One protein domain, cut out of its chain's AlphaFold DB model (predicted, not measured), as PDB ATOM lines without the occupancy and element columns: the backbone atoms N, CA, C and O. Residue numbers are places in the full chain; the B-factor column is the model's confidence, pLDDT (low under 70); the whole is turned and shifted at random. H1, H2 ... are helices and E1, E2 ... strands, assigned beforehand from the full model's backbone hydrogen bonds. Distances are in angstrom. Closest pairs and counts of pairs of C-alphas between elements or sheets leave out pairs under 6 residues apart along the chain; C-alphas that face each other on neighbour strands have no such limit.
ATOM      1  N   CYS A 111      89.753  68.135  91.084       78.75
ATOM      2  CA  CYS A 111      90.249  67.233  92.117       78.75
ATOM      3  C   CYS A 111      91.726  66.899  91.874       78.75
ATOM      4  O   CYS A 111      92.558  66.985  92.783       78.75
ATOM      5  N   HIS A 112      92.071  66.588  90.622       78.81
ATOM      6  CA  HIS A 112      93.457  66.336  90.241       78.81
ATOM      7  C   HIS A 112      94.320  67.602  90.336       78.81
ATOM      8  O   HIS A 112      95.458  67.512  90.797       78.81
ATOM      9  N   MET A 113      93.797  68.781  89.975       84.12
ATOM     10  CA  MET A 113      94.545  70.040  90.100       84.12
ATOM     11  C   MET A 113      94.844  70.400  91.553       84.12
ATOM     12  O   MET A 113      95.988  70.716  91.876       84.12
ATOM     13  N   LEU A 114      93.861  70.292  92.449       82.06
ATOM     14  CA  LEU A 114      94.064  70.540  93.879       82.06
ATOM     15  C   LEU A 114      95.116  69.593  94.467       82.06
ATOM     16  O   LEU A 114      95.962  70.018  95.254       82.06
ATOM     17  N   LYS A 115      95.119  68.325  94.033       79.56
ATOM     18  CA  LYS A 115      96.148  67.353  94.420       79.56
ATOM     19  C   LYS A 115      97.542  67.777  93.948       79.56
ATOM     20  O   LYS A 115      98.491  67.680  94.720       79.56
ATOM     21  N   LEU A 116      97.674  68.265  92.715       82.62
ATOM     22  CA  LEU A 116      98.952  68.760  92.198       82.62
ATOM     23  C   LEU A 116      99.437  69.997  92.953       82.62
ATOM     24  O   LEU A 116     100.607  70.045  93.310       82.62
ATOM     25  N   ILE A 117      98.556  70.958  93.240       83.94
ATOM     26  CA  ILE A 117      98.901  72.158  94.020       83.94
ATOM     27  C   ILE A 117      99.414  71.753  95.401       83.94
ATOM     28  O   ILE A 117     100.482  72.196  95.812       83.94
ATOM     29  N   ARG A 118      98.695  70.857  96.087       81.00
ATOM     30  CA  ARG A 118      99.098  70.332  97.395       81.00
ATOM     31  C   ARG A 118     100.470  69.655  97.343       81.00
ATOM     32  O   ARG A 118     101.333  70.003  98.135       81.00
ATOM     33  N   ASN A 119     100.675  68.718  96.417       83.50
ATOM     34  CA  ASN A 119     101.939  67.982  96.304       83.50
ATOM     35  C   ASN A 119     103.107  68.917  95.943       83.50
ATOM     36  O   ASN A 119     104.226  68.739  96.416       83.50
ATOM     37  N   SER A 120     102.853  69.926  95.106       84.50
ATOM     38  CA  SER A 120     103.828  70.976  94.809       84.50
ATOM     39  C   SER A 120     104.152  71.798  96.050       84.50
ATOM     40  O   SER A 120     105.324  72.057  96.297       84.50
ATOM     41  N   PHE A 121     103.152  72.176  96.846       85.19
ATOM     42  CA  PHE A 121     103.368  72.959  98.058       85.19
ATOM     43  C   PHE A 121     104.165  72.176  99.110       85.19
ATOM     44  O   PHE A 121     105.161  72.686  99.617       85.19
ATOM     45  N   GLU A 122     103.811  70.915  99.355       83.44
ATOM     46  CA  GLU A 122     104.594  70.020 100.213       83.44
ATOM     47  C   GLU A 122     106.037  69.897  99.708       83.44
ATOM     48  O   GLU A 122     106.983  70.014 100.475       83.44
ATOM     49  N   LYS A 123     106.256  69.723  98.404       85.19
ATOM     50  CA  LYS A 123     107.617  69.577  97.875       85.19
ATOM     51  C   LYS A 123     108.436  70.868  97.940       85.19
ATOM     52  O   LYS A 123     109.635  70.815  98.204       85.19
ATOM     53  N   LEU A 124     107.818  72.007  97.638       86.88
ATOM     54  CA  LEU A 124     108.482  73.310  97.624       86.88
ATOM     55  C   LEU A 124     108.719  73.845  99.035       86.88
ATOM     56  O   LEU A 124     109.625  74.655  99.214       86.88
ATOM     57  N   GLN A 125     107.922  73.402 100.017       88.56
ATOM     58  CA  GLN A 125     107.895  73.837 101.422       88.56
ATOM     59  C   GLN A 125     107.524  75.313 101.628       88.56
ATOM     60  O   GLN A 125     106.948  75.678 102.651       88.56
ATOM     61  N   VAL A 126     107.810  76.166 100.652       89.31
ATOM     62  CA  VAL A 126     107.523  77.591 100.646       89.31
ATOM     63  C   VAL A 126     106.946  77.970  99.289       89.31
ATOM     64  O   VAL A 126     107.514  77.645  98.247       89.31
ATOM     65  N   ILE A 127     105.827  78.686  99.309       86.75
ATOM     66  CA  ILE A 127     105.279  79.389  98.146       86.75
ATOM     67  C   ILE A 127     105.155  80.874  98.483       86.75
ATOM     68  O   ILE A 127     105.010  81.241  99.650       86.75
ATOM     69  N   VAL A 128     105.246  81.719  97.463       87.06
ATOM     70  CA  VAL A 128     105.130  83.174  97.590       87.06
ATOM     71  C   VAL A 128     103.878  83.606  96.840       87.06
ATOM     72  O   VAL A 128     103.661  83.154  95.712       87.06
ATOM     73  N   ASP A 129     103.029  84.405  97.481       84.56
ATOM     74  CA  ASP A 129     101.833  84.949  96.835       84.56
ATOM     75  C   ASP A 129     102.158  86.162  95.940       84.56
ATOM     76  O   ASP A 129     103.310  86.576  95.804       84.56
ATOM     77  N   GLY A 130     101.134  86.722  95.289       81.19
ATOM     78  CA  GLY A 130     101.296  87.876  94.397       81.19
ATOM     79  C   GLY A 130     101.760  89.160  95.096       81.19
ATOM     80  O   GLY A 130     102.292  90.042  94.427       81.19
ATOM     81  N   ASP A 131     101.608  89.240  96.419       90.38
ATOM     82  CA  ASP A 131     102.005  90.382  97.247       90.38
ATOM     83  C   ASP A 131     103.398  90.182  97.879       90.38
ATOM     84  O   ASP A 131     103.893  91.043  98.607       90.38
ATOM     85  N   GLY A 132     104.054  89.051  97.600       88.38
ATOM     86  CA  GLY A 132     105.362  88.714  98.154       88.38
ATOM     87  C   GLY A 132     105.312  88.072  99.544       88.38
ATOM     88  O   GLY A 132     106.367  87.860 100.146       88.38
ATOM     89  N   ASN A 133     104.131  87.735 100.070       88.81
ATOM     90  CA  ASN A 133     104.024  87.065 101.360       88.81
ATOM     91  C   ASN A 133     104.437  85.598 101.247       88.81
ATOM     92  O   ASN A 133     104.118  84.889 100.291       88.81
ATOM     93  N   ILE A 134     105.123  85.127 102.284       89.44
ATOM     94  CA  ILE A 134     105.628  83.761 102.376       89.44
ATOM     95  C   ILE A 134     104.561  82.872 103.013       89.44
ATOM     96  O   ILE A 134     104.175  83.071 104.165       89.44
ATOM     97  N   ILE A 135     104.155  81.827 102.298       86.00
ATOM     98  CA  ILE A 135     103.271  80.781 102.807       86.00
ATOM     99  C   ILE A 135     104.115  79.519 102.997       86.00
ATOM    100  O   ILE A 135     104.616  78.929 102.039       86.00
ATOM    101  N   ASN A 136     104.306  79.124 104.255       87.69
ATOM    102  CA  ASN A 136     105.194  78.026 104.634       87.69
ATOM    103  C   ASN A 136     104.394  76.769 105.002       87.69
ATOM    104  O   ASN A 136     103.472  76.829 105.816       87.69
ATOM    105  N   TRP A 137     104.781  75.624 104.442       84.88
ATOM    106  CA  TRP A 137     104.181  74.316 104.704       84.88
ATOM    107  C   TRP A 137     104.196  73.946 106.194       84.88
ATOM    108  O   TRP A 137     103.222  73.399 106.707       84.88
ATOM    109  N   SER A 138     105.228  74.353 106.936       85.19
ATOM    110  CA  SER A 138     105.313  74.131 108.387       85.19
ATOM    111  C   SER A 138     104.163  74.768 109.175       85.19
ATOM    112  O   SER A 138     103.862  74.323 110.282       85.19
ATOM    113  N   LEU A 139     103.486  75.793 108.636       82.75
ATOM    114  CA  LEU A 139     102.279  76.348 109.256       82.75
ATOM    115  C   LEU A 139     101.114  75.357 109.185       82.75
ATOM    116  O   LEU A 139     100.361  75.249 110.150       82.75
ATOM    117  N   LEU A 140     100.993  74.598 108.090       81.31
ATOM    118  CA  LEU A 140     100.008  73.521 107.975       81.31
ATOM    119  C   LEU A 140     100.336  72.370 108.929       81.31
ATOM    120  O   LEU A 140      99.438  71.861 109.595       81.31
ATOM    121  N   GLU A 141     101.609  71.991 109.055       82.44
ATOM    122  CA  GLU A 141     102.030  70.946 110.000       82.44
ATOM    123  C   GLU A 141     101.741  71.338 111.452       82.44
ATOM    124  O   GLU A 141     101.153  70.557 112.201       82.44
ATOM    125  N   LYS A 142     102.090  72.572 111.835       83.56
ATOM    126  CA  LYS A 142     101.793  73.125 113.164       83.56
ATOM    127  C   LYS A 142     100.295  73.215 113.421       83.56
ATOM    128  O   LYS A 142      99.859  72.924 114.531       83.56
ATOM    129  N   LEU A 143      99.503  73.580 112.410       81.31
ATOM    130  CA  LEU A 143      98.047  73.592 112.514       81.31
ATOM    131  C   LEU A 143      97.509  72.183 112.789       81.31
ATOM    132  O   LEU A 143      96.735  72.012 113.726       81.31
ATOM    133  N   VAL A 144      97.959  71.168 112.044       81.12
ATOM    134  CA  VAL A 144      97.549  69.769 112.265       81.12
ATOM    135  C   VAL A 144      97.944  69.292 113.664       81.12
ATOM    136  O   VAL A 144      97.114  68.714 114.362       81.12
ATOM    137  N   GLN A 145      99.171  69.579 114.108       82.19
ATOM    138  CA  GLN A 145      99.629  69.251 115.464       82.19
ATOM    139  C   GLN A 145      98.766  69.921 116.536       82.19
ATOM    140  O   GLN A 145      98.366  69.272 117.499       82.19
ATOM    141  N   PHE A 146      98.431  71.200 116.355       83.06
ATOM    142  CA  PHE A 146      97.574  71.943 117.274       83.06
ATOM    143  C   PHE A 146      96.155  71.353 117.329       83.06
ATOM    144  O   PHE A 146      95.598  71.170 118.410       83.06
ATOM    145  N   GLN A 147      95.574  70.988 116.183       80.12
ATOM    146  CA  GLN A 147      94.254  70.352 116.140       80.12
ATOM    147  C   GLN A 147      94.242  69.000 116.864       80.12
ATOM    148  O   GLN A 147      93.309  68.724 117.615       80.12
ATOM    149  N   GLU A 148      95.276  68.177 116.670       78.12
ATOM    150  CA  GLU A 148      95.409  66.880 117.344       78.12
ATOM    151  C   GLU A 148      95.646  67.026 118.850       78.12
ATOM    152  O   GLU A 148      95.048  66.297 119.638       78.12
ATOM    153  N   GLN A 149      96.484  67.982 119.255       81.44
ATOM    154  CA  GLN A 149      96.820  68.207 120.658       81.44
ATOM    155  C   GLN A 149      95.610  68.676 121.475       81.44
ATOM    156  O   GLN A 149      95.430  68.239 122.609       81.44
ATOM    157  N   TYR A 150      94.794  69.575 120.920       79.31
ATOM    158  CA  TYR A 150      93.701  70.217 121.657       79.31
ATOM    159  C   TYR A 150      92.311  69.659 121.317       79.31
ATOM    160  O   TYR A 150      91.317  70.137 121.860       79.31
ATOM    161  N   GLY A 151      92.209  68.685 120.404       68.38
ATOM    162  CA  GLY A 151      90.928  68.129 119.940       68.38
ATOM    163  C   GLY A 151      90.025  69.147 119.225       68.38
ATOM    164  O   GLY A 151      88.847  68.882 118.983       68.38
ATOM    165  N   LEU A 152      90.560  70.327 118.894       67.06
ATOM    166  CA  LEU A 152      89.847  71.430 118.254       67.06
ATOM    167  C   LEU A 152      89.858  71.233 116.738       67.06
ATOM    168  O   LEU A 152      90.611  71.862 115.992       67.06
ATOM    169  N   HIS A 153      88.981  70.359 116.257       62.81
ATOM    170  CA  HIS A 153      88.655  70.300 114.839       62.81
ATOM    171  C   HIS A 153      87.746  71.481 114.486       62.81
ATOM    172  O   HIS A 153      86.525  71.351 114.414       62.81
ATOM    173  N   VAL A 154      88.344  72.654 114.239       54.38
ATOM    174  CA  VAL A 154      87.696  73.663 113.387       54.38
ATOM    175  C   VAL A 154      87.263  72.925 112.115       54.38
ATOM    176  O   VAL A 154      87.984  72.033 111.679       54.38
ATOM    177  N   ALA A 155      86.085  73.219 111.558       50.03
ATOM    178  CA  ALA A 155      85.404  72.426 110.518       50.03
ATOM    179  C   ALA A 155      86.223  72.084 109.238       50.03
ATOM    180  O   ALA A 155      85.722  71.420 108.328       50.03
ATOM    181  N   THR A 156      87.484  72.503 109.148       53.50
ATOM    182  CA  THR A 156      88.515  71.992 108.254       53.50
ATOM    183  C   THR A 156      88.750  70.490 108.456       53.50
ATOM    184  O   THR A 156      89.379  70.037 109.410       53.50
ATOM    185  N   LYS A 157      88.311  69.702 107.466       56.22
ATOM    186  CA  LYS A 157      88.733  68.313 107.231       56.22
ATOM    187  C   LYS A 157      90.211  68.271 106.800       56.22
ATOM    188  O   LYS A 157      90.519  67.826 105.706       56.22
ATOM    189  N   ILE A 158      91.132  68.788 107.601       56.56
ATOM    190  CA  ILE A 158      92.574  68.637 107.389       56.56
ATOM    191  C   ILE A 158      93.071  67.846 108.596       56.56
ATOM    192  O   ILE A 158      93.055  68.333 109.718       56.56
ATOM    193  N   SER A 159      93.393  66.573 108.382       55.62
ATOM    194  CA  SER A 159      93.883  65.652 109.417       55.62
ATOM    195  C   SER A 159      95.049  64.842 108.858       55.62
ATOM    196  O   SER A 159      95.174  64.717 107.636       55.62
ATOM    197  N   ARG A 160      95.879  64.247 109.723       54.00
ATOM    198  CA  ARG A 160      96.951  63.330 109.298       54.00
ATOM    199  C   ARG A 160      96.400  62.162 108.470       54.00
ATOM    200  O   ARG A 160      96.929  61.859 107.408       54.00
ATOM    201  N   VAL A 161      95.231  61.646 108.862       49.88
ATOM    202  CA  VAL A 161      94.465  60.644 108.101       49.88
ATOM    203  C   VAL A 161      94.043  61.164 106.739       49.88
ATOM    204  O   VAL A 161      93.859  60.376 105.841       49.88
ATOM    205  N   ILE A 162      93.877  62.461 106.523       51.34
ATOM    206  CA  ILE A 162      93.588  62.995 105.195       51.34
ATOM    207  C   ILE A 162      94.849  63.019 104.338       51.34
ATOM    208  O   ILE A 162      94.801  62.563 103.200       51.34
ATOM    209  N   ASN A 163      95.987  63.425 104.896       49.62
ATOM    210  CA  ASN A 163      97.266  63.328 104.193       49.62
ATOM    211  C   ASN A 163      97.579  61.870 103.792       49.62
ATOM    212  O   ASN A 163      97.986  61.644 102.658       49.62
ATOM    213  N   GLU A 164      97.251  60.895 104.648       44.84
ATOM    214  CA  GLU A 164      97.433  59.451 104.401       44.84
ATOM    215  C   GLU A 164      96.291  58.798 103.579       44.84
ATOM    216  O   GLU A 164      96.526  58.006 102.671       44.84
ATOM    217  N   ALA A 165      95.020  59.130 103.819       40.53
ATOM    218  CA  ALA A 165      93.851  58.561 103.126       40.53
ATOM    219  C   ALA A 165      93.606  59.185 101.749       40.53
ATOM    220  O   ALA A 165      92.851  58.631 100.945       40.53
ATOM    221  N   PHE A 166      94.243  60.307 101.415       47.81
ATOM    222  CA  PHE A 166      94.240  60.790 100.037       47.81
ATOM    223  C   PHE A 166      95.058  59.890  99.095       47.81
ATOM    224  O   PHE A 166      94.765  59.895  97.896       47.81
ATOM    225  N   ASP A 167      95.961  59.045  99.614       43.19
ATOM    226  CA  ASP A 167      96.531  57.931  98.845       43.19
ATOM    227  C   ASP A 167      95.491  56.836  98.563       43.19
ATOM    228  O   ASP A 167      95.484  56.251  97.481       43.19
ATOM    229  N   ILE A 168      94.523  56.628  99.464       37.16
ATOM    230  CA  ILE A 168      93.386  55.706  99.271       37.16
ATOM    231  C   ILE A 168      92.386  56.262  98.238       37.16
ATOM    232  O   ILE A 168      91.752  55.509  97.494       37.16
ATOM    233  N   LEU A 169      92.264  57.589  98.122       40.38
ATOM    234  CA  LEU A 169      91.446  58.251  97.096       40.38
ATOM    235  C   LEU A 169      92.045  58.168  95.677       40.38
ATOM    236  O   LEU A 169      91.409  58.626  94.730       40.38
ATOM    237  N   ASN A 170      93.210  57.529  95.496       45.66
ATOM    238  CA  ASN A 170      93.779  57.209  94.182       45.66
ATOM    239  C   ASN A 170      93.058  56.064  93.429       45.66
ATOM    240  O   ASN A 170      93.458  55.764  92.309       45.66
ATOM    241  N   SER A 171      92.006  55.426  93.972       39.16
ATOM    242  CA  SER A 171      91.373  54.265  93.301       39.16
ATOM    243  C   SER A 171      89.840  54.188  93.305       39.16
ATOM    244  O   SER A 171      89.275  53.227  92.784       39.16
TER     245      SER A 171
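AT A GLANCE: This is residues 111 to 171 of the 202 residues of the protein "THAP domain-containing protein 9" of Trachymyrmex cornetzi (UniProt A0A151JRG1). Three helices make an open U, with H2 as its base and H1 and H3 as two arms that do not meet. The small hairpin of E1 and E2 lies at the corner between H1 and H2, and beyond H2 residues 151 to 159 fold back to the start of H3. The printed part has 61 residues, with three named helices and two named strands in the order H1, E1, E2, H2, H3; the two-stranded sheet is antiparallel and the class is mostly helix. The whole is only just loose, close to compact, with a radius of gyration of the C-alphas of 13.0 A and spans of 33 by 32 by 18 A.

IN THESE COORDINATES: H1, residues 111 to 124, begins at C-alpha 111 (90.249, 67.233, 92.117) and is 20.0 A long. E1 is residues 126 to 128, 6.8 A, and E2 is residues 134 to 136, 6.2 A. H2, residues 137 to 150, is 20.3 A long. H3, residues 160 to 168, is 13.1 A long and ends at C-alpha 168 (93.386, 55.706, 99.271).

HOW THE PARTS SIT: H1 and H2 are close but not clearly touching, about perpendicular at 78 degrees; their closest C-alphas, of Glu 122 and Trp 137, are 6.2 A apart. E1 and E2 form an antiparallel hairpin, with N 135 and O 127 within hydrogen-bond range at 2.8 A. H2 and H3 are close but not clearly touching, at a steep tilt of 66 degrees, opposite ways; their closest C-alphas, of Val 144 and Arg 160, are 7.1 A apart. H1 and H3 are apart. In H1 and H2 every O i to N i+4 pair is within hydrogen-bond range, in H3 3 of 5.

THE WHOLE: The C-alphas farthest apart, of Asp 131 and Ser 171, are 37.9 A apart. The printed part has no cut, and no link is long. Residues 151 to 171 of this model have pLDDT under 70.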